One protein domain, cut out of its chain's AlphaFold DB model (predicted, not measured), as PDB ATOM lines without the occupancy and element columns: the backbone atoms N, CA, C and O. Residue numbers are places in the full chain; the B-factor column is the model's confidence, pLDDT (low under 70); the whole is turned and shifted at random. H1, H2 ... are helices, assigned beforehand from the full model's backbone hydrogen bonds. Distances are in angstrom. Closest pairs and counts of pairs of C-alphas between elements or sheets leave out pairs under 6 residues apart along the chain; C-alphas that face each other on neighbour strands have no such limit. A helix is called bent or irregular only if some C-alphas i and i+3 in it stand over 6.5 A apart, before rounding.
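This is residues 119 to 276 of the 631 residues of an uncharacterized protein of Malassezia sympodialis (strain ATCC 42132) (UniProt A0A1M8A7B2). Two layers of roughly aligned helices make a slab: H1, H4, H6, H9 and H11 stand side by side in one row and run the same way, and H2, H5 and H8 make the second row, running the other way. Short H3 lies at one end of H4, while H7 and H10 pack on H9 and the long link between H10 and H11 folds back past H10. The printed part has 158 residues, with eleven named helices, H1 to H11 in chain order, and no named strand; its class is all helix. It is compact, with a radius of gyration of the C-alphas of 15.1 A and spans of 44 by 31 by 23 A.

H1, residues 122 to 131, begins at C-alpha 122 (100.228, 119.517, 154.321) and is 14.2 A long. H2 is residues 135 to 142 and H3 residues 147 to 151. H4, residues 153 to 168, is 22.7 A long, and H5, residues 170 to 185, 23.4 A. H6 is residues 192 to 199 and H7 residues 203 to 206. H8, residues 208 to 223, is 24.3 A long; H9, residues 228 to 245, is 25.7 A long and begins at C-alpha 228 (125.634, 109.964, 166.125). H10 is residues 250 to 253. H11, residues 268 to 274, ends at C-alpha 274 (121.296, 110.756, 187.399). H5 is irregular, with C-alphas 171 and 174 8.1 A apart, and has a kink of 31 degrees near residue 177; H2 is only just irregular, with C-alphas 136 and 139 6.53 A apart.

H4 is the hub, touching five helices. It touches H1 the same way at 27 degrees, a shallow tilt, with closest C-alphas of Arg 127 and Ala 162 4.1 A apart. H4 and H5 form a hairpin, closest at the C-alphas of Leu 166 and Ala 176, 5.2 A. H3 and H4 touch only at the corner, and only just, with 3 pairs of C-alphas within 8 A. H6 touches H4 at Ala 195 and Leu 164, whose C-alphas are 4.5 A apart, and H9 at Thr 197 and Ala 241, 5.6 A between C-alphas. H9 touches H11 with residues 236 to 243 alone. H5 touches H2 and H8, both the same way. H8 and H9 are close but not clearly touching. Every O i to N i+4 pair is within hydrogen-bond range in H1, H4, H6, H9 and H11; the figures are 2 of 4 in H2, 10 of 12 in H5 and in H8, and 0 of 1 in H3, where 2 of 2 O i to N i+3 pairs are; H7 and H10 are too short for an O i to N i+4 pair.

The C-alphas of Leu 119 and Arg 276, the two farthest apart, are 46.8 A apart. The printed part has no cut. The link from H10 to H11, residues 254 to 267, is long. Mean pLDDT of the printed part is 85.2; it is under 70 at residue 150, residues 255 to 260 and residues 272 to 276.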
ATOM      1  N   LEU A 119     103.052 117.746 149.112       83.81
ATOM      2  CA  LEU A 119     102.914 119.204 149.267       83.81
ATOM      3  C   LEU A 119     103.466 119.678 150.613       83.81
ATOM      4  O   LEU A 119     103.286 119.027 151.646       83.81
ATOM      5  N   VAL A 120     104.112 120.844 150.622       83.94
ATOM      6  CA  VAL A 120     104.637 121.461 151.854       83.94
ATOM      7  C   VAL A 120     103.488 121.950 152.739       83.94
ATOM      8  O   VAL A 120     103.560 121.881 153.968       83.94
ATOM      9  N   GLU A 121     102.398 122.388 152.113       85.81
ATOM     10  CA  GLU A 121     101.182 122.904 152.736       85.81
ATOM     11  C   GLU A 121     100.506 121.873 153.657       85.81
ATOM     12  O   GLU A 121      99.879 122.247 154.650       85.81
ATOM     13  N   TYR A 122     100.720 120.570 153.427       89.38
ATOM     14  CA  TYR A 122     100.228 119.517 154.321       89.38
ATOM     15  C   TYR A 122     100.788 119.621 155.747       89.38
ATOM     16  O   TYR A 122     100.126 119.199 156.695       89.38
ATOM     17  N   ALA A 123     101.953 120.249 155.946       87.50
ATOM     18  CA  ALA A 123     102.484 120.498 157.287       87.50
ATOM     19  C   ALA A 123     101.596 121.468 158.094       87.50
ATOM     20  O   ALA A 123     101.471 121.336 159.315       87.50
ATOM     21  N   TYR A 124     100.948 122.424 157.420       87.50
ATOM     22  CA  TYR A 124     100.020 123.369 158.046       87.50
ATOM     23  C   TYR A 124      98.708 122.678 158.421       87.50
ATOM     24  O   TYR A 124      98.229 122.861 159.542       87.50
ATOM     25  N   ALA A 125      98.195 121.818 157.532       89.25
ATOM     26  CA  ALA A 125      97.034 120.972 157.802       89.25
ATOM     27  C   ALA A 125      97.273 120.046 159.002       89.25
ATOM     28  O   ALA A 125      96.448 119.992 159.912       89.25
ATOM     29  N   ALA A 126      98.438 119.393 159.060       90.88
ATOM     30  CA  ALA A 126      98.828 118.530 160.173       90.88
ATOM     31  C   ALA A 126      98.841 119.281 161.517       90.88
ATOM     32  O   ALA A 126      98.316 118.784 162.515       90.88
ATOM     33  N   ARG A 127      99.387 120.507 161.553       91.75
ATOM     34  CA  ARG A 127      99.356 121.348 162.764       91.75
ATOM     35  C   ARG A 127      97.930 121.725 163.154       91.75
ATOM     36  O   ARG A 127      97.614 121.698 164.342       91.75
ATOM     37  N   TRP A 128      97.098 122.106 162.188       91.31
ATOM     38  CA  TRP A 128      95.707 122.458 162.456       91.31
ATOM     39  C   TRP A 128      94.927 121.260 163.009       91.31
ATOM     40  O   TRP A 128      94.279 121.399 164.039       91.31
ATOM     41  N   CYS A 129      95.078 120.071 162.418       88.75
ATOM     42  CA  CYS A 129      94.434 118.847 162.906       88.75
ATOM     43  C   CYS A 129      94.851 118.528 164.351       88.75
ATOM     44  O   CYS A 129      93.996 118.249 165.190       88.75
ATOM     45  N   ALA A 130      96.143 118.667 164.672       88.12
ATOM     46  CA  ALA A 130      96.644 118.482 166.032       88.12
ATOM     47  C   ALA A 130      96.086 119.529 167.018       88.12
ATOM     48  O   ALA A 130      95.805 119.208 168.168       88.12
ATOM     49  N   ALA A 131      95.909 120.782 166.583       87.19
ATOM     50  CA  ALA A 131      95.319 121.840 167.408       87.19
ATOM     51  C   ALA A 131      93.810 121.640 167.638       87.19
ATOM     52  O   ALA A 131      93.306 121.987 168.702       87.19
ATOM     53  N   SER A 132      93.120 121.061 166.655       86.44
ATOM     54  CA  SER A 132      91.681 120.778 166.671       86.44
ATOM     55  C   SER A 132      91.334 119.402 167.259       86.44
ATOM     56  O   SER A 132      90.209 118.951 167.082       86.44
ATOM     57  N   GLN A 133      92.282 118.722 167.921       85.38
ATOM     58  CA  GLN A 133      92.095 117.393 168.535       85.38
ATOM     59  C   GLN A 133      91.674 116.279 167.552       85.38
ATOM     60  O   GLN A 133      91.122 115.258 167.950       85.38
ATOM     61  N   ARG A 134      91.977 116.429 166.255       87.19
ATOM     62  CA  ARG A 134      91.738 115.411 165.213       87.19
ATOM     63  C   ARG A 134      93.010 114.597 164.985       87.19
ATOM     64  O   ARG A 134      93.662 114.714 163.947       87.19
ATOM     65  N   ALA A 135      93.409 113.828 165.997       86.88
ATOM     66  CA  ALA A 135      94.701 113.137 166.025       86.88
ATOM     67  C   ALA A 135      94.888 112.139 164.864       86.88
ATOM     68  O   ALA A 135      95.971 112.087 164.273       86.88
ATOM     69  N   ASP A 136      93.824 111.426 164.484       86.25
ATOM     70  CA  ASP A 136      93.844 110.399 163.429       86.25
ATOM     71  C   ASP A 136      94.174 110.957 162.036       86.25
ATOM     72  O   ASP A 136      94.667 110.244 161.161       86.25
ATOM     73  N   GLU A 137      93.955 112.255 161.827       87.94
ATOM     74  CA  GLU A 137      94.183 112.924 160.544       87.94
ATOM     75  C   GLU A 137      95.584 113.521 160.420       87.94
ATOM     76  O   GLU A 137      96.055 113.778 159.310       87.94
ATOM     77  N   VAL A 138      96.304 113.681 161.534       90.56
ATOM     78  CA  VAL A 138      97.644 114.283 161.527       90.56
ATOM     79  C   VAL A 138      98.644 113.407 160.773       90.56
ATOM     80  O   VAL A 138      99.409 113.913 159.949       90.56
ATOM     81  N   VAL A 139      98.637 112.095 161.027       91.94
ATOM     82  CA  VAL A 139      99.585 111.148 160.415       91.94
ATOM     83  C   VAL A 139      99.424 111.087 158.886       91.94
ATOM     84  O   VAL A 139     100.425 111.297 158.200       91.94
ATOM     85  N   PRO A 140      98.208 110.917 158.319       90.25
ATOM     86  CA  PRO A 140      98.001 110.953 156.869       90.25
ATOM     87  C   PRO A 140      98.514 112.221 156.174       90.25
ATOM     88  O   PRO A 140      99.020 112.137 155.050       90.25
ATOM     89  N   PHE A 141      98.392 113.390 156.813       90.50
ATOM     90  CA  PHE A 141      98.932 114.637 156.269       90.50
ATOM     91  C   PHE A 141     100.461 114.676 156.348       90.50
ATOM     92  O   PHE A 141     101.112 115.013 155.359       90.50
ATOM     93  N   LEU A 142     101.054 114.278 157.479       90.69
ATOM     94  CA  LEU A 142     102.513 114.211 157.634       90.69
ATOM     95  C   LEU A 142     103.164 113.240 156.638       90.69
ATOM     96  O   LEU A 142     104.197 113.564 156.053       90.69
ATOM     97  N   GLU A 143     102.528 112.097 156.369       90.75
ATOM     98  CA  GLU A 143     102.958 111.120 155.357       90.75
ATOM     99  C   GLU A 143     102.977 111.685 153.930       90.75
ATOM    100  O   GLU A 143     103.549 111.065 153.034       90.75
ATOM    101  N   ARG A 144     102.402 112.858 153.675       88.88
ATOM    102  CA  ARG A 144     102.404 113.498 152.349       88.88
ATOM    103  C   ARG A 144     103.267 114.753 152.293       88.88
ATOM    104  O   ARG A 144     103.387 115.363 151.238       88.88
ATOM    105  N   VAL A 145     103.924 115.125 153.390       88.75
ATOM    106  CA  VAL A 145     104.905 116.214 153.374       88.75
ATOM    107  C   VAL A 145     106.181 115.735 152.658       88.75
ATOM    108  O   VAL A 145     106.699 114.663 153.001       88.75
ATOM    109  N   PRO A 146     106.714 116.492 151.678       85.50
ATOM    110  CA  PRO A 146     107.918 116.093 150.955       85.50
ATOM    111  C   PRO A 146     109.120 116.043 151.896       85.50
ATOM    112  O   PRO A 146     109.314 116.954 152.699       85.50
ATOM    113  N   ALA A 147     109.977 115.027 151.762       83.56
ATOM    114  CA  ALA A 147     111.192 114.906 152.577       83.56
ATOM    115  C   ALA A 147     112.129 116.120 152.404       83.56
ATOM    116  O   ALA A 147     112.708 116.619 153.363       83.56
ATOM    117  N   GLN A 148     112.196 116.683 151.192       77.38
ATOM    118  CA  GLN A 148     112.955 117.906 150.901       77.38
ATOM    119  C   GLN A 148     112.479 119.107 151.738       77.38
ATOM    120  O   GLN A 148     113.287 119.980 152.055       77.38
ATOM    121  N   ALA A 149     111.209 119.132 152.163       72.00
ATOM    122  CA  ALA A 149     110.674 120.186 153.019       72.00
ATOM    123  C   ALA A 149     111.306 120.201 154.417       72.00
ATOM    124  O   ALA A 149     111.229 121.228 155.090       72.00
ATOM    125  N   ALA A 150     111.979 119.130 154.848       66.69
ATOM    126  CA  ALA A 150     112.755 119.132 156.087       66.69
ATOM    127  C   ALA A 150     113.868 120.197 156.092       66.69
ATOM    128  O   ALA A 150     114.257 120.677 157.154       66.69
ATOM    129  N   HIS A 151     114.327 120.641 154.920       76.69
ATOM    130  CA  HIS A 151     115.300 121.730 154.803       76.69
ATOM    131  C   HIS A 151     114.657 123.123 154.943       76.69
ATOM    132  O   HIS A 151     115.360 124.111 155.154       76.69
ATOM    133  N   SER A 152     113.324 123.227 154.867       84.12
ATOM    134  CA  SER A 152     112.594 124.485 155.037       84.12
ATOM    135  C   SER A 152     112.309 124.770 156.509       84.12
ATOM    136  O   SER A 152     111.627 124.006 157.199       84.12
ATOM    137  N   ALA A 153     112.753 125.936 156.985       76.56
ATOM    138  CA  ALA A 153     112.496 126.390 158.351       76.56
ATOM    139  C   ALA A 153     110.992 126.516 158.667       76.56
ATOM    140  O   ALA A 153     110.571 126.239 159.792       76.56
ATOM    141  N   ALA A 154     110.177 126.905 157.679       79.25
ATOM    142  CA  ALA A 154     108.735 127.057 157.848       79.25
ATOM    143  C   ALA A 154     108.055 125.697 158.057       79.25
ATOM    144  O   ALA A 154     107.356 125.514 159.055       79.25
ATOM    145  N   ALA A 155     108.320 124.726 157.179       81.88
ATOM    146  CA  ALA A 155     107.762 123.379 157.286       81.88
ATOM    147  C   ALA A 155     108.229 122.678 158.571       81.88
ATOM    148  O   ALA A 155     107.406 122.147 159.318       81.88
ATOM    149  N   MET A 156     109.525 122.776 158.891       85.12
ATOM    150  CA  MET A 156     110.100 122.266 160.140       85.12
ATOM    151  C   MET A 156     109.372 122.824 161.371       85.12
ATOM    152  O   MET A 156     109.067 122.082 162.306       85.12
ATOM    153  N   HIS A 157     109.057 124.123 161.376       85.94
ATOM    154  CA  HIS A 157     108.308 124.740 162.465       85.94
ATOM    155  C   HIS A 157     106.888 124.174 162.588       85.94
ATOM    156  O   HIS A 157     106.469 123.855 163.702       85.94
ATOM    157  N   GLN A 158     106.159 124.034 161.475       89.69
ATOM    158  CA  GLN A 158     104.789 123.505 161.497       89.69
ATOM    159  C   GLN A 158     104.756 122.058 162.002       89.69
ATOM    160  O   GLN A 158     103.990 121.754 162.919       89.69
ATOM    161  N   VAL A 159     105.647 121.199 161.494       90.94
ATOM    162  CA  VAL A 159     105.778 119.801 161.939       90.94
ATOM    163  C   VAL A 159     106.149 119.736 163.424       90.94
ATOM    164  O   VAL A 159     105.520 119.004 164.186       90.94
ATOM    165  N   ALA A 160     107.097 120.557 163.887       89.44
ATOM    166  CA  ALA A 160     107.474 120.605 165.302       89.44
ATOM    167  C   ALA A 160     106.312 121.017 166.223       89.44
ATOM    168  O   ALA A 160     106.206 120.505 167.338       89.44
ATOM    169  N   GLN A 161     105.448 121.939 165.781       90.50
ATOM    170  CA  GLN A 161     104.249 122.318 166.535       90.50
ATOM    171  C   GLN A 161     103.202 121.205 166.531       90.50
ATOM    172  O   GLN A 161     102.652 120.916 167.591       90.50
ATOM    173  N   ALA A 162     102.955 120.561 165.386       91.81
ATOM    174  CA  ALA A 162     102.008 119.451 165.281       91.81
ATOM    175  C   ALA A 162     102.380 118.306 166.240       91.81
ATOM    176  O   ALA A 162     101.564 117.893 167.063       91.81
ATOM    177  N   LEU A 163     103.647 117.875 166.216       94.88
ATOM    178  CA  LEU A 163     104.163 116.829 167.103       94.88
ATOM    179  C   LEU A 163     104.071 117.217 168.585       94.88
ATOM    180  O   LEU A 163     103.759 116.383 169.428       94.88
ATOM    181  N   LEU A 164     104.347 118.483 168.919       92.38
ATOM    182  CA  LEU A 164     104.267 118.969 170.298       92.38
ATOM    183  C   LEU A 164     102.825 119.011 170.822       92.38
ATOM    184  O   LEU A 164     102.609 118.759 172.004       92.38
ATOM    185  N   LEU A 165     101.863 119.374 169.971       89.56
ATOM    186  CA  LEU A 165     100.445 119.398 170.330       89.56
ATOM    187  C   LEU A 165      99.928 117.980 170.577       89.56
ATOM    188  O   LEU A 165      99.345 117.745 171.630       89.56
ATOM    189  N   LEU A 166     100.252 117.035 169.686       91.50
ATOM    190  CA  LEU A 166      99.942 115.614 169.882       91.50
ATOM    191  C   LEU A 166     100.572 115.057 171.164       91.50
ATOM    192  O   LEU A 166      99.901 114.402 171.947       91.50
ATOM    193  N   ALA A 167     101.842 115.376 171.429       89.12
ATOM    194  CA  ALA A 167     102.554 114.905 172.618       89.12
ATOM    195  C   ALA A 167     101.949 115.372 173.956       89.12
ATOM    196  O   ALA A 167     102.280 114.815 175.003       89.12
ATOM    197  N   ARG A 168     101.117 116.420 173.948       87.44
ATOM    198  CA  ARG A 168     100.450 116.952 175.147       87.44
ATOM    199  C   ARG A 168      99.085 116.335 175.401       87.44
ATOM    200  O   ARG A 168      98.575 116.477 176.511       87.44
ATOM    201  N   ASP A 169      98.499 115.710 174.392       86.00
ATOM    202  CA  ASP A 169      97.201 115.069 174.491       86.00
ATOM    203  C   ASP A 169      97.389 113.578 174.793       86.00
ATOM    204  O   ASP A 169      97.867 112.807 173.964       86.00
ATOM    205  N   ALA A 170      97.027 113.171 176.011       77.88
ATOM    206  CA  ALA A 170      97.182 111.791 176.456       77.88
ATOM    207  C   ALA A 170      96.309 110.811 175.652       77.88
ATOM    208  O   ALA A 170      96.711 109.662 175.470       77.88
ATOM    209  N   ALA A 171      95.150 111.255 175.144       81.88
ATOM    210  CA  ALA A 171      94.269 110.421 174.326       81.88
ATOM    211  C   ALA A 171      94.855 110.162 172.928       81.88
ATOM    212  O   ALA A 171      94.571 109.140 172.308       81.88
ATOM    213  N   ALA A 172      95.729 111.053 172.455       86.25
ATOM    214  CA  ALA A 172      96.360 110.982 171.143       86.25
ATOM    215  C   ALA A 172      97.708 110.237 171.142       86.25
ATOM    216  O   ALA A 172      98.453 110.330 170.165       86.25
ATOM    217  N   LEU A 173      98.052 109.504 172.210       86.62
ATOM    218  CA  LEU A 173      99.363 108.859 172.354       86.62
ATOM    219  C   LEU A 173      99.746 107.951 171.161       86.62
ATOM    220  O   LEU A 173     100.841 108.143 170.626       86.62
ATOM    221  N   PRO A 174      98.876 107.050 170.653       89.94
ATOM    222  CA  PRO A 174      99.222 106.207 169.502       89.94
ATOM    223  C   PRO A 174      99.502 107.019 168.228       89.94
ATOM    224  O   PRO A 174     100.426 106.722 167.467       89.94
ATOM    225  N   ALA A 175      98.732 108.091 168.009       90.81
ATOM    226  CA  ALA A 175      98.939 109.003 166.888       90.81
ATOM    227  C   ALA A 175     100.244 109.801 167.045       90.81
ATOM    228  O   ALA A 175     100.959 109.999 166.064       90.81
ATOM    229  N   ALA A 176     100.593 110.214 168.269       91.31
ATOM    230  CA  ALA A 176     101.839 110.913 168.574       91.31
ATOM    231  C   ALA A 176     103.074 110.036 168.306       91.31
ATOM    232  O   ALA A 176     104.033 110.503 167.686       91.31
ATOM    233  N   GLU A 177     103.041 108.767 168.722       92.44
ATOM    234  CA  GLU A 177     104.104 107.793 168.446       92.44
ATOM    235  C   GLU A 177     104.304 107.602 166.941       92.44
ATOM    236  O   GLU A 177     105.414 107.763 166.427       92.44
ATOM    237  N   ARG A 178     103.216 107.347 166.207       93.75
ATOM    238  CA  ARG A 178     103.263 107.142 164.754       93.75
ATOM    239  C   ARG A 178     103.719 108.398 164.010       93.75
ATOM    240  O   ARG A 178     104.545 108.304 163.103       93.75
ATOM    241  N   ALA A 179     103.260 109.577 164.427       94.12
ATOM    242  CA  ALA A 179     103.678 110.853 163.851       94.12
ATOM    243  C   ALA A 179     105.180 111.121 164.044       94.12
ATOM    244  O   ALA A 179     105.823 111.651 163.137       94.12
ATOM    245  N   LEU A 180     105.763 110.733 165.186       94.56
ATOM    246  CA  LEU A 180     107.208 110.840 165.416       94.56
ATOM    247  C   LEU A 180     108.014 109.931 164.488       94.56
ATOM    248  O   LEU A 180     109.049 110.366 163.979       94.56
ATOM    249  N   LEU A 181     107.547 108.701 164.255       95.12
ATOM    250  CA  LEU A 181     108.198 107.770 163.332       95.12
ATOM    251  C   LEU A 181     108.154 108.304 161.895       95.12
ATOM    252  O   LEU A 181     109.198 108.386 161.254       95.12
ATOM    253  N   VAL A 182     106.992 108.783 161.436       94.19
ATOM    254  CA  VAL A 182     106.847 109.394 160.101       94.19
ATOM    255  C   VAL A 182     107.722 110.642 159.957       94.19
ATOM    256  O   VAL A 182     108.384 110.830 158.937       94.19
ATOM    257  N   ALA A 183     107.774 111.499 160.979       93.56
ATOM    258  CA  ALA A 183     108.636 112.678 160.960       93.56
ATOM    259  C   ALA A 183     110.130 112.307 160.898       93.56
ATOM    260  O   ALA A 183     110.898 112.993 160.221       93.56
ATOM    261  N   ALA A 184     110.540 111.223 161.566       93.31
ATOM    262  CA  ALA A 184     111.897 110.692 161.471       93.31
ATOM    263  C   ALA A 184     112.202 110.146 160.069       93.31
ATOM    264  O   ALA A 184     113.215 110.540 159.497       93.31
ATOM    265  N   ASP A 185     111.300 109.343 159.492       92.19
ATOM    266  CA  ASP A 185     111.433 108.779 158.137       92.19
ATOM    267  C   ASP A 185     111.567 109.873 157.063       92.19
ATOM    268  O   ASP A 185     112.233 109.693 156.047       92.19
ATOM    269  N   ARG A 186     110.963 111.043 157.297       88.88
ATOM    270  CA  ARG A 186     111.029 112.205 156.394       88.88
ATOM    271  C   ARG A 186     112.159 113.185 156.695       88.88
ATOM    272  O   ARG A 186     112.229 114.229 156.053       88.88
ATOM    273  N   GLY A 187     113.034 112.881 157.654       89.62
ATOM    274  CA  GLY A 187     114.205 113.705 157.961       89.62
ATOM    275  C   GLY A 187     113.935 114.944 158.822       89.62
ATOM    276  O   GLY A 187     114.827 115.777 158.988       89.62
ATOM    277  N   PHE A 188     112.764 115.069 159.462       90.31
ATOM    278  CA  PHE A 188     112.445 116.169 160.390       90.31
ATOM    279  C   PHE A 188     113.113 116.004 161.769       90.31
ATOM    280  O   PHE A 188     112.506 116.222 162.820       90.31
ATOM    281  N   THR A 189     114.398 115.655 161.788       89.06
ATOM    282  CA  THR A 189     115.194 115.371 162.996       89.06
ATOM    283  C   THR A 189     115.161 116.518 164.017       89.06
ATOM    284  O   THR A 189     115.097 116.284 165.227       89.06
ATOM    285  N   GLN A 190     115.136 117.772 163.549       88.44
ATOM    286  CA  GLN A 190     115.119 118.967 164.402       88.44
ATOM    287  C   GLN A 190     113.745 119.264 165.033       88.44
ATOM    288  O   GLN A 190     113.682 120.021 166.008       88.44
ATOM    289  N   ALA A 191     112.659 118.665 164.534       90.25
ATOM    290  CA  ALA A 191     111.304 118.847 165.062       90.25
ATOM    291  C   ALA A 191     111.027 117.976 166.302       90.25
ATOM    292  O   ALA A 191     110.296 118.379 167.211       90.25
ATOM    293  N   LEU A 192     111.673 116.810 166.380       93.88
ATOM    294  CA  LEU A 192     111.462 115.783 167.406       93.88
ATOM    295  C   LEU A 192     111.807 116.177 168.857       93.88
ATOM    296  O   LEU A 192     111.081 115.758 169.763       93.88
ATOM    297  N   PRO A 193     112.862 116.969 169.162       93.44
ATOM    298  CA  PRO A 193     113.370 117.083 170.527       93.44
ATOM    299  C   PRO A 193     112.352 117.583 171.558       93.44
ATOM    300  O   PRO A 193     112.447 117.215 172.729       93.44
ATOM    301  N   ARG A 194     111.433 118.476 171.168       90.31
ATOM    302  CA  ARG A 194     110.425 119.026 172.091       90.31
ATOM    303  C   ARG A 194     109.310 118.024 172.356       90.31
ATOM    304  O   ARG A 194     109.007 117.795 173.519       90.31
ATOM    305  N   ALA A 195     108.775 117.408 171.306       92.75
ATOM    306  CA  ALA A 195     107.735 116.392 171.415       92.75
ATOM    307  C   ALA A 195     108.219 115.172 172.216       92.75
ATOM    308  O   ALA A 195     107.554 114.766 173.162       92.75
ATOM    309  N   LEU A 196     109.438 114.681 171.945       94.31
ATOM    310  CA  LEU A 196     110.060 113.610 172.734       94.31
ATOM    311  C   LEU A 196     110.227 113.994 174.210       94.31
ATOM    312  O   LEU A 196     110.023 113.170 175.088       94.31
ATOM    313  N   THR A 197     110.582 115.248 174.512       92.62
ATOM    314  CA  THR A 197     110.711 115.677 175.914       92.62
ATOM    315  C   THR A 197     109.366 115.636 176.638       92.62
ATOM    316  O   THR A 197     109.339 115.227 177.792       92.62
ATOM    317  N   GLU A 198     108.275 116.060 175.995       90.06
ATOM    318  CA  GLU A 198     106.936 116.029 176.604       90.06
ATOM    319  C   GLU A 198     106.419 114.590 176.755       90.06
ATOM    320  O   GLU A 198     106.020 114.218 177.854       90.06
ATOM    321  N   LEU A 199     106.518 113.750 175.715       91.50
ATOM    322  CA  LEU A 199     106.054 112.355 175.775       91.50
ATOM    323  C   LEU A 199     106.756 111.546 176.870       91.50
ATOM    324  O   LEU A 199     106.101 110.889 177.672       91.50
ATOM    325  N   TYR A 200     108.088 111.631 176.943       92.25
ATOM    326  CA  TYR A 200     108.875 110.898 177.941       92.25
ATOM    327  C   TYR A 200     108.836 111.528 179.338       92.25
ATOM    328  O   TYR A 200     109.328 110.933 180.296       92.25
ATOM    329  N   HIS A 201     108.289 112.738 179.464       88.19
ATOM    330  CA  HIS A 201     107.931 113.316 180.757       88.19
ATOM    331  C   HIS A 201     106.523 112.896 181.210       88.19
ATOM    332  O   HIS A 201     106.237 112.938 182.403       88.19
ATOM    333  N   GLY A 202     105.650 112.541 180.264       85.81
ATOM    334  CA  GLY A 202     104.292 112.063 180.497       85.81
ATOM    335  C   GLY A 202     104.200 110.542 180.702       85.81
ATOM    336  O   GLY A 202     105.209 109.885 180.960       85.81
ATOM    337  N   PRO A 203     102.994 109.955 180.567       78.38
ATOM    338  CA  PRO A 203     102.719 108.563 180.943       78.38
ATOM    339  C   PRO A 203     103.502 107.525 180.125       78.38
ATOM    340  O   PRO A 203     103.797 106.448 180.636       78.38
ATOM    341  N   LEU A 204     103.893 107.852 178.885       85.56
ATOM    342  CA  LEU A 204     104.727 106.975 178.059       85.56
ATOM    343  C   LEU A 204     106.097 106.728 178.700       85.56
ATOM    344  O   LEU A 204     106.623 105.627 178.610       85.56
ATOM    345  N   GLY A 205     106.676 107.736 179.362       83.44
ATOM    346  CA  GLY A 205     108.052 107.690 179.853       83.44
ATOM    347  C   GLY A 205     108.344 106.576 180.861       83.44
ATOM    348  O   GLY A 205     109.502 106.181 180.977       83.44
ATOM    349  N   GLY A 206     107.326 106.084 181.571       80.69
ATOM    350  CA  GLY A 206     107.426 104.966 182.512       80.69
ATOM    351  C   GLY A 206     106.838 103.648 182.003       80.69
ATOM    352  O   GLY A 206     106.775 102.695 182.774       80.69
ATOM    353  N   SER A 207     106.376 103.588 180.753       84.81
ATOM    354  CA  SER A 207     105.768 102.390 180.172       84.81
ATOM    355  C   SER A 207     106.790 101.588 179.349       84.81
ATOM    356  O   SER A 207     107.775 102.154 178.865       84.81
ATOM    357  N   PRO A 208     106.562 100.283 179.105       79.56
ATOM    358  CA  PRO A 208     107.390  99.504 178.176       79.56
ATOM    359  C   PRO A 208     107.365 100.059 176.736       79.56
ATOM    360  O   PRO A 208     108.291  99.824 175.958       79.56
ATOM    361  N   GLY A 209     106.348 100.860 176.388       83.94
ATOM    362  CA  GLY A 209     106.241 101.547 175.099       83.94
ATOM    363  C   GLY A 209     107.335 102.595 174.862       83.94
ATOM    364  O   GLY A 209     107.746 102.788 173.718       83.94
ATOM    365  N   ALA A 210     107.881 103.217 175.916       87.31
ATOM    366  CA  ALA A 210     109.003 104.153 175.789       87.31
ATOM    367  C   ALA A 210     110.234 103.496 175.146       87.31
ATOM    368  O   ALA A 210     110.868 104.071 174.261       87.31
ATOM    369  N   GLU A 211     110.565 102.273 175.553       89.12
ATOM    370  CA  GLU A 211     111.706 101.553 174.997       89.12
ATOM    371  C   GLU A 211     111.458 101.107 173.555       89.12
ATOM    372  O   GLU A 211     112.319 101.295 172.690       89.12
ATOM    373  N   ALA A 212     110.261 100.583 173.276       89.25
ATOM    374  CA  ALA A 212     109.859 100.169 171.935       89.25
ATOM    375  C   ALA A 212     109.878 101.342 170.938       89.25
ATOM    376  O   ALA A 212     110.408 101.206 169.826       89.25
ATOM    377  N   LEU A 213     109.373 102.513 171.344       91.81
ATOM    378  CA  LEU A 213     109.411 103.727 170.533       91.81
ATOM    379  C   LEU A 213     110.853 104.163 170.264       91.81
ATOM    380  O   LEU A 213     111.198 104.443 169.117       91.81
ATOM    381  N   TRP A 214     111.710 104.209 171.290       93.31
ATOM    382  CA  TRP A 214     113.108 104.614 171.120       93.31
ATOM    383  C   TRP A 214     113.870 103.675 170.172       93.31
ATOM    384  O   TRP A 214     114.525 104.142 169.235       93.31
ATOM    385  N   ARG A 215     113.716 102.355 170.350       90.81
ATOM    386  CA  ARG A 215     114.294 101.327 169.462       90.81
ATOM    387  C   ARG A 215     113.796 101.443 168.024       90.81
ATOM    388  O   ARG A 215     114.570 101.224 167.100       90.81
ATOM    389  N   SER A 216     112.543 101.842 167.834       92.25
ATOM    390  CA  SER A 216     111.953 102.076 166.513       92.25
ATOM    391  C   SER A 216     112.429 103.381 165.867       92.25
ATOM    392  O   SER A 216     112.511 103.475 164.641       92.25
ATOM    393  N   LEU A 217     112.730 104.400 166.670       93.75
ATOM    394  CA  LEU A 217     113.072 105.738 166.196       93.75
ATOM    395  C   LEU A 217     114.532 105.843 165.732       93.75
ATOM    396  O   LEU A 217     114.810 106.477 164.715       93.75
ATOM    397  N   VAL A 218     115.473 105.228 166.456       92.75
ATOM    398  CA  VAL A 218     116.915 105.361 166.176       92.75
ATOM    399  C   VAL A 218     117.314 104.873 164.769       92.75
ATOM    400  O   VAL A 218     117.993 105.633 164.075       92.75
ATOM    401  N   PRO A 219     116.891 103.683 164.289       92.06
ATOM    402  CA  PRO A 219     117.229 103.218 162.942       92.06
ATOM    403  C   PRO A 219     116.705 104.149 161.844       92.06
ATOM    404  O   PRO A 219     117.418 104.432 160.886       92.06
ATOM    405  N   ARG A 220     115.495 104.693 162.023       93.44
ATOM    406  CA  ARG A 220     114.875 105.643 161.085       93.44
ATOM    407  C   ARG A 220     115.646 106.954 161.008       93.44
ATOM    408  O   ARG A 220     115.907 107.465 159.926       93.44
ATOM    409  N   LEU A 221     116.080 107.473 162.156       92.06
ATOM    410  CA  LEU A 221     116.902 108.682 162.202       92.06
ATOM    411  C   LEU A 221     118.273 108.479 161.553       92.06
ATOM    412  O   LEU A 221     118.747 109.386 160.873       92.06
ATOM    413  N   ARG A 222     118.890 107.303 161.724       91.69
ATOM    414  CA  ARG A 222     120.134 106.952 161.020       91.69
ATOM    415  C   ARG A 222     119.927 106.891 159.511       91.69
ATOM    416  O   ARG A 222     120.698 107.504 158.783       91.69
ATOM    417  N   ALA A 223     118.866 106.222 159.059       89.62
ATOM    418  CA  ALA A 223     118.515 106.148 157.641       89.62
ATOM    419  C   ALA A 223     118.261 107.540 157.033       89.62
ATOM    420  O   ALA A 223     118.638 107.796 155.894       89.62
ATOM    421  N   ALA A 224     117.707 108.467 157.817       86.62
ATOM    422  CA  ALA A 224     117.506 109.861 157.427       86.62
ATOM    423  C   ALA A 224     118.762 110.756 157.559       86.62
ATOM    424  O   ALA A 224     118.660 111.977 157.428       86.62
ATOM    425  N   GLY A 225     119.941 110.187 157.844       87.38
ATOM    426  CA  GLY A 225     121.217 110.911 157.891       87.38
ATOM    427  C   GLY A 225     121.517 111.645 159.205       87.38
ATOM    428  O   GLY A 225     122.358 112.546 159.231       87.38
ATOM    429  N   ALA A 226     120.849 111.313 160.316       88.12
ATOM    430  CA  ALA A 226     121.162 111.918 161.611       88.12
ATOM    431  C   ALA A 226     122.542 111.467 162.124       88.12
ATOM    432  O   ALA A 226     122.804 110.276 162.266       88.12
ATOM    433  N   SER A 227     123.400 112.428 162.479       89.69
ATOM    434  CA  SER A 227     124.703 112.127 163.085       89.69
ATOM    435  C   SER A 227     124.566 111.431 164.446       89.69
ATOM    436  O   SER A 227     123.643 111.718 165.216       89.69
ATOM    437  N   GLU A 228     125.550 110.603 164.802       88.81
ATOM    438  CA  GLU A 228     125.634 109.964 166.125       88.81
ATOM    439  C   GLU A 228     125.635 110.999 167.272       88.81
ATOM    440  O   GLU A 228     125.025 110.780 168.318       88.81
ATOM    441  N   ALA A 229     126.214 112.188 167.060       86.69
ATOM    442  CA  ALA A 229     126.161 113.287 168.029       86.69
ATOM    443  C   ALA A 229     124.729 113.823 168.240       86.69
ATOM    444  O   ALA A 229     124.328 114.134 169.368       86.69
ATOM    445  N   THR A 230     123.935 113.911 167.167       88.19
ATOM    446  CA  THR A 230     122.518 114.295 167.237       88.19
ATOM    447  C   THR A 230     121.717 113.251 168.010       88.19
ATOM    448  O   THR A 230     120.931 113.612 168.892       88.19
ATOM    449  N   LEU A 231     121.947 111.967 167.729       91.25
ATOM    450  CA  LEU A 231     121.282 110.855 168.407       91.25
ATOM    451  C   LEU A 231     121.633 110.808 169.900       91.25
ATOM    452  O   LEU A 231     120.729 110.756 170.734       91.25
ATOM    453  N   ALA A 232     122.910 110.965 170.257       89.38
ATOM    454  CA  ALA A 232     123.349 111.054 171.649       89.38
ATOM    455  C   ALA A 232     122.718 112.248 172.391       89.38
ATOM    456  O   ALA A 232     122.279 112.129 173.538       89.38
ATOM    457  N   SER A 233     122.604 113.405 171.730       89.62
ATOM    458  CA  SER A 233     121.945 114.598 172.282       89.62
ATOM    459  C   SER A 233     120.443 114.389 172.520       89.62
ATOM    460  O   SER A 233     119.906 114.829 173.551       89.62
ATOM    461  N   LEU A 234     119.759 113.704 171.595       92.50
ATOM    462  CA  LEU A 234     118.357 113.306 171.738       92.50
ATOM    463  C   LEU A 234     118.185 112.297 172.878       92.50
ATOM    464  O   LEU A 234     117.347 112.525 173.752       92.50
ATOM    465  N   PHE A 235     119.033 111.268 172.938       92.62
ATOM    466  CA  PHE A 235     119.025 110.251 173.990       92.62
ATOM    467  C   PHE A 235     119.194 110.874 175.375       92.62
ATOM    468  O   PHE A 235     118.351 110.719 176.259       92.62
ATOM    469  N   ALA A 236     120.220 111.712 175.540       89.38
ATOM    470  CA  ALA A 236     120.456 112.436 176.782       89.38
ATOM    471  C   ALA A 236     119.263 113.330 177.165       89.38
ATOM    472  O   ALA A 236     119.034 113.588 178.348       89.38
ATOM    473  N   ARG A 237     118.497 113.850 176.195       91.88
ATOM    474  CA  ARG A 237     117.299 114.665 176.451       91.88
ATOM    475  C   ARG A 237     116.121 113.823 176.927       91.88
ATOM    476  O   ARG A 237     115.488 114.243 177.895       91.88
ATOM    477  N   VAL A 238     115.894 112.673 176.305       92.81
ATOM    478  CA  VAL A 238     114.883 111.691 176.711       92.81
ATOM    479  C   VAL A 238     115.146 111.203 178.137       92.81
ATOM    480  O   VAL A 238     114.287 111.364 179.002       92.81
ATOM    481  N   VAL A 239     116.375 110.767 178.433       90.12
ATOM    482  CA  VAL A 239     116.767 110.319 179.782       90.12
ATOM    483  C   VAL A 239     116.522 111.415 180.825       90.12
ATOM    484  O   VAL A 239     115.949 111.169 181.883       90.12
ATOM    485  N   ARG A 240     116.865 112.678 180.526       88.44
ATOM    486  CA  ARG A 240     116.562 113.798 181.441       88.44
ATOM    487  C   ARG A 240     115.067 114.026 181.652       88.44
ATOM    488  O   ARG A 240     114.707 114.522 182.718       88.44
ATOM    489  N   ALA A 241     114.229 113.777 180.648       87.44
ATOM    490  CA  ALA A 241     112.781 113.923 180.767       87.44
ATOM    491  C   ALA A 241     112.211 112.868 181.727       87.44
ATOM    492  O   ALA A 241     111.520 113.244 182.675       87.44
ATOM    493  N   GLN A 242     112.627 111.607 181.559       88.19
ATOM    494  CA  GLN A 242     112.245 110.483 182.422       88.19
ATOM    495  C   GLN A 242     112.685 110.696 183.872       88.19
ATOM    496  O   GLN A 242     111.859 110.650 184.779       88.19
ATOM    497  N   VAL A 243     113.952 111.060 184.105       84.25
ATOM    498  CA  VAL A 243     114.449 111.311 185.472       84.25
ATOM    499  C   VAL A 243     113.700 112.471 186.138       84.25
ATOM    500  O   VAL A 243     113.412 112.435 187.332       84.25
ATOM    501  N   ARG A 244     113.334 113.518 185.384       80.75
ATOM    502  CA  ARG A 244     112.522 114.627 185.920       80.75
ATOM    503  C   ARG A 244     111.091 114.215 186.250       80.75
ATOM    504  O   ARG A 244     110.516 114.802 187.161       80.75
ATOM    505  N   ALA A 245     110.541 113.261 185.507       79.38
ATOM    506  CA  ALA A 245     109.236 112.661 185.759       79.38
ATOM    507  C   ALA A 245     109.272 111.543 186.816       79.38
ATOM    508  O   ALA A 245     108.219 111.069 187.223       79.38
ATOM    509  N   ARG A 246     110.464 111.173 187.315       82.38
ATOM    510  CA  ARG A 246     110.695 110.047 188.240       82.38
ATOM    511  C   ARG A 246     110.351 108.678 187.639       82.38
ATOM    512  O   ARG A 246     109.925 107.780 188.356       82.38
ATOM    513  N   HIS A 247     110.543 108.521 186.334       83.56
ATOM    514  CA  HIS A 247     110.481 107.224 185.663       83.56
ATOM    515  C   HIS A 247     111.855 106.549 185.646       83.56
ATOM    516  O   HIS A 247     112.879 107.239 185.702       83.56
ATOM    517  N   ALA A 248     111.867 105.219 185.524       83.44
ATOM    518  CA  ALA A 248     113.086 104.458 185.277       83.44
ATOM    519  C   ALA A 248     113.737 104.951 183.967       83.44
ATOM    520  O   ALA A 248     113.067 105.010 182.929       83.44
ATOM    521  N   PRO A 249     115.001 105.397 183.995       85.12
ATOM    522  CA  PRO A 249     115.624 106.017 182.837       85.12
ATOM    523  C   PRO A 249     116.078 104.969 181.813       85.12
ATOM    524  O   PRO A 249     116.796 104.036 182.153       85.12
ATOM    525  N   LEU A 250     115.787 105.199 180.528       84.50
ATOM    526  CA  LEU A 250     116.110 104.287 179.413       84.50
ATOM    527  C   LEU A 250     117.569 103.811 179.345       84.50
ATOM    528  O   LEU A 250     117.852 102.754 178.795       84.50
ATOM    529  N   HIS A 251     118.512 104.595 179.869       83.06
ATOM    530  CA  HIS A 251     119.922 104.207 179.883       83.06
ATOM    531  C   HIS A 251     120.233 102.992 180.772       83.06
ATOM    532  O   HIS A 251     121.289 102.396 180.593       83.06
ATOM    533  N   GLU A 252     119.343 102.645 181.707       79.75
ATOM    534  CA  GLU A 252     119.456 101.454 182.558       79.75
ATOM    535  C   GLU A 252     118.823 100.221 181.900       79.75
ATOM    536  O   GLU A 252     119.270  99.108 182.153       79.75
ATOM    537  N   THR A 253     117.807 100.401 181.046       74.19
ATOM    538  CA  THR A 253     117.055  99.284 180.445       74.19
ATOM    539  C   THR A 253     117.601  98.846 179.086       74.19
ATOM    540  O   THR A 253     117.397  97.706 178.675       74.19
ATOM    541  N   LEU A 254     118.326  99.721 178.381       78.06
ATOM    542  CA  LEU A 254     118.887  99.414 177.066       78.06
ATOM    543  C   LEU A 254     120.275  98.752 177.171       78.06
ATOM    544  O   LEU A 254     121.219  99.397 177.641       78.06
ATOM    545  N   PRO A 255     120.458  97.518 176.662       62.53
ATOM    546  CA  PRO A 255     121.764  96.864 176.646       62.53
ATOM    547  C   PRO A 255     122.741  97.608 175.720       62.53
ATOM    548  O   PRO A 255     122.399  97.985 174.598       62.53
ATOM    549  N   SER A 256     123.984  97.808 176.178       56.25
ATOM    550  CA  SER A 256     125.056  98.437 175.376       56.25
ATOM    551  C   SER A 256     125.624  97.527 174.277       56.25
ATOM    552  O   SER A 256     126.415  97.976 173.456       56.25
ATOM    553  N   THR A 257     125.233  96.254 174.243       50.31
ATOM    554  CA  THR A 257     125.809  95.223 173.374       50.31
ATOM    555  C   THR A 257     124.916  94.973 172.157       50.31
ATOM    556  O   THR A 257     124.090  94.066 172.153       50.31
ATOM    557  N   SER A 258     125.050  95.801 171.120       53.47
ATOM    558  CA  SER A 258     124.442  95.584 169.797       53.47
ATOM    559  C   SER A 258     125.355  96.158 168.713       53.47
ATOM    560  O   SER A 258     125.953  97.215 168.917       53.47
ATOM    561  N   ALA A 259     125.417  95.499 167.551       54.41
ATOM    562  CA  ALA A 259     126.146  95.962 166.363       54.41
ATOM    563  C   ALA A 259     125.678  97.348 165.863       54.41
ATOM    564  O   ALA A 259     126.432  98.059 165.206       54.41
ATOM    565  N   ALA A 260     124.456  97.758 166.221       61.47
ATOM    566  CA  ALA A 260     123.952  99.118 166.058       61.47
ATOM    567  C   ALA A 260     123.467  99.634 167.426       61.47
ATOM    568  O   ALA A 260     122.324  99.358 167.812       61.47
ATOM    569  N   PRO A 261     124.299 100.363 168.191       72.19
ATOM    570  CA  PRO A 261     123.945 100.766 169.546       72.19
ATOM    571  C   PRO A 261     122.720 101.687 169.527       72.19
ATOM    572  O   PRO A 261     122.651 102.650 168.766       72.19
ATOM    573  N   VAL A 262     121.716 101.370 170.342       77.75
ATOM    574  CA  VAL A 262     120.519 102.212 170.558       77.75
ATOM    575  C   VAL A 262     120.657 103.019 171.864       77.75
ATOM    576  O   VAL A 262     119.911 103.966 172.116       77.75
ATOM    577  N   SER A 263     121.654 102.665 172.677       82.50
ATOM    578  CA  SER A 263     122.117 103.422 173.837       82.50
ATOM    579  C   SER A 263     123.296 104.311 173.445       82.50
ATOM    580  O   SER A 263     124.107 103.941 172.598       82.50
ATOM    581  N   PHE A 264     123.394 105.488 174.063       85.88
ATOM    582  CA  PHE A 264     124.425 106.476 173.755       85.88
ATOM    583  C   PHE A 264     125.095 106.980 175.030       85.88
ATOM    584  O   PHE A 264     124.465 107.094 176.085       85.88
ATOM    585  N   ALA A 265     126.368 107.365 174.913       82.12
ATOM    586  CA  ALA A 265     127.100 107.976 176.012       82.12
ATOM    587  C   ALA A 265     126.378 109.238 176.512       82.12
ATOM    588  O   ALA A 265     126.077 110.168 175.760       82.12
ATOM    589  N   LEU A 266     126.108 109.278 177.815       81.50
ATOM    590  CA  LEU A 266     125.400 110.392 178.428       81.50
ATOM    591  C   LEU A 266     126.310 111.617 178.556       81.50
ATOM    592  O   LEU A 266     127.461 111.526 179.001       81.50
ATOM    593  N   ASP A 267     125.774 112.796 178.229       80.69
ATOM    594  CA  ASP A 267     126.477 114.053 178.471       80.69
ATOM    595  C   ASP A 267     126.690 114.288 179.982       80.69
ATOM    596  O   ASP A 267     125.989 113.736 180.838       80.69
ATOM    597  N   ALA A 268     127.689 115.107 180.328       70.69
ATOM    598  CA  ALA A 268     128.029 115.391 181.726       70.69
ATOM    599  C   ALA A 268     126.815 115.916 182.516       70.69
ATOM    600  O   ALA A 268     126.629 115.591 183.686       70.69
ATOM    601  N   ARG A 269     125.936 116.678 181.852       72.19
ATOM    602  CA  ARG A 269     124.712 117.216 182.448       72.19
ATOM    603  C   ARG A 269     123.725 116.111 182.824       72.19
ATOM    604  O   ARG A 269     123.131 116.187 183.894       72.19
ATOM    605  N   THR A 270     123.516 115.114 181.976       75.94
ATOM    606  CA  THR A 270     122.615 113.996 182.258       75.94
ATOM    607  C   THR A 270     123.219 113.067 183.302       75.94
ATOM    608  O   THR A 270     122.506 112.699 184.230       75.94
ATOM    609  N   ARG A 271     124.533 112.803 183.253       75.94
ATOM    610  CA  ARG A 271     125.240 112.071 184.320       75.94
ATOM    611  C   ARG A 271     125.078 112.738 185.685       75.94
ATOM    612  O   ARG A 271     124.642 112.084 186.620       75.94
ATOM    613  N   THR A 272     125.292 114.052 185.781       64.62
ATOM    614  CA  THR A 272     125.076 114.786 187.047       64.62
ATOM    615  C   THR A 272     123.620 114.760 187.520       64.62
ATOM    616  O   THR A 272     123.354 114.854 188.713       64.62
ATOM    617  N   LEU A 273     122.664 114.658 186.589       68.69
ATOM    618  CA  LEU A 273     121.243 114.584 186.905       68.69
ATOM    619  C   LEU A 273     120.837 113.196 187.416       68.69
ATOM    620  O   LEU A 273     119.959 113.128 188.265       68.69
ATOM    621  N   LEU A 274     121.465 112.131 186.918       69.44
ATOM    622  CA  LEU A 274     121.296 110.756 187.399       69.44
ATOM    623  C   LEU A 274     121.993 110.543 188.742       69.44
ATOM    624  O   LEU A 274     121.429 109.968 189.660       69.44
ATOM    625  N   GLN A 275     123.171 111.138 188.909       63.22
ATOM    626  CA  GLN A 275     123.923 111.182 190.164       63.22
ATOM    627  C   GLN A 275     123.298 112.136 191.198       63.22
ATOM    628  O   GLN A 275     123.998 112.601 192.098       63.22
ATOM    629  N   ARG A 276     122.013 112.501 191.076       49.12
ATOM    630  CA  ARG A 276     121.365 113.494 191.950       49.12
ATOM    631  C   ARG A 276     121.155 113.057 193.393       49.12
ATOM    632  O   ARG A 276     120.777 113.922 194.180       49.12
TER     633      ARG A 276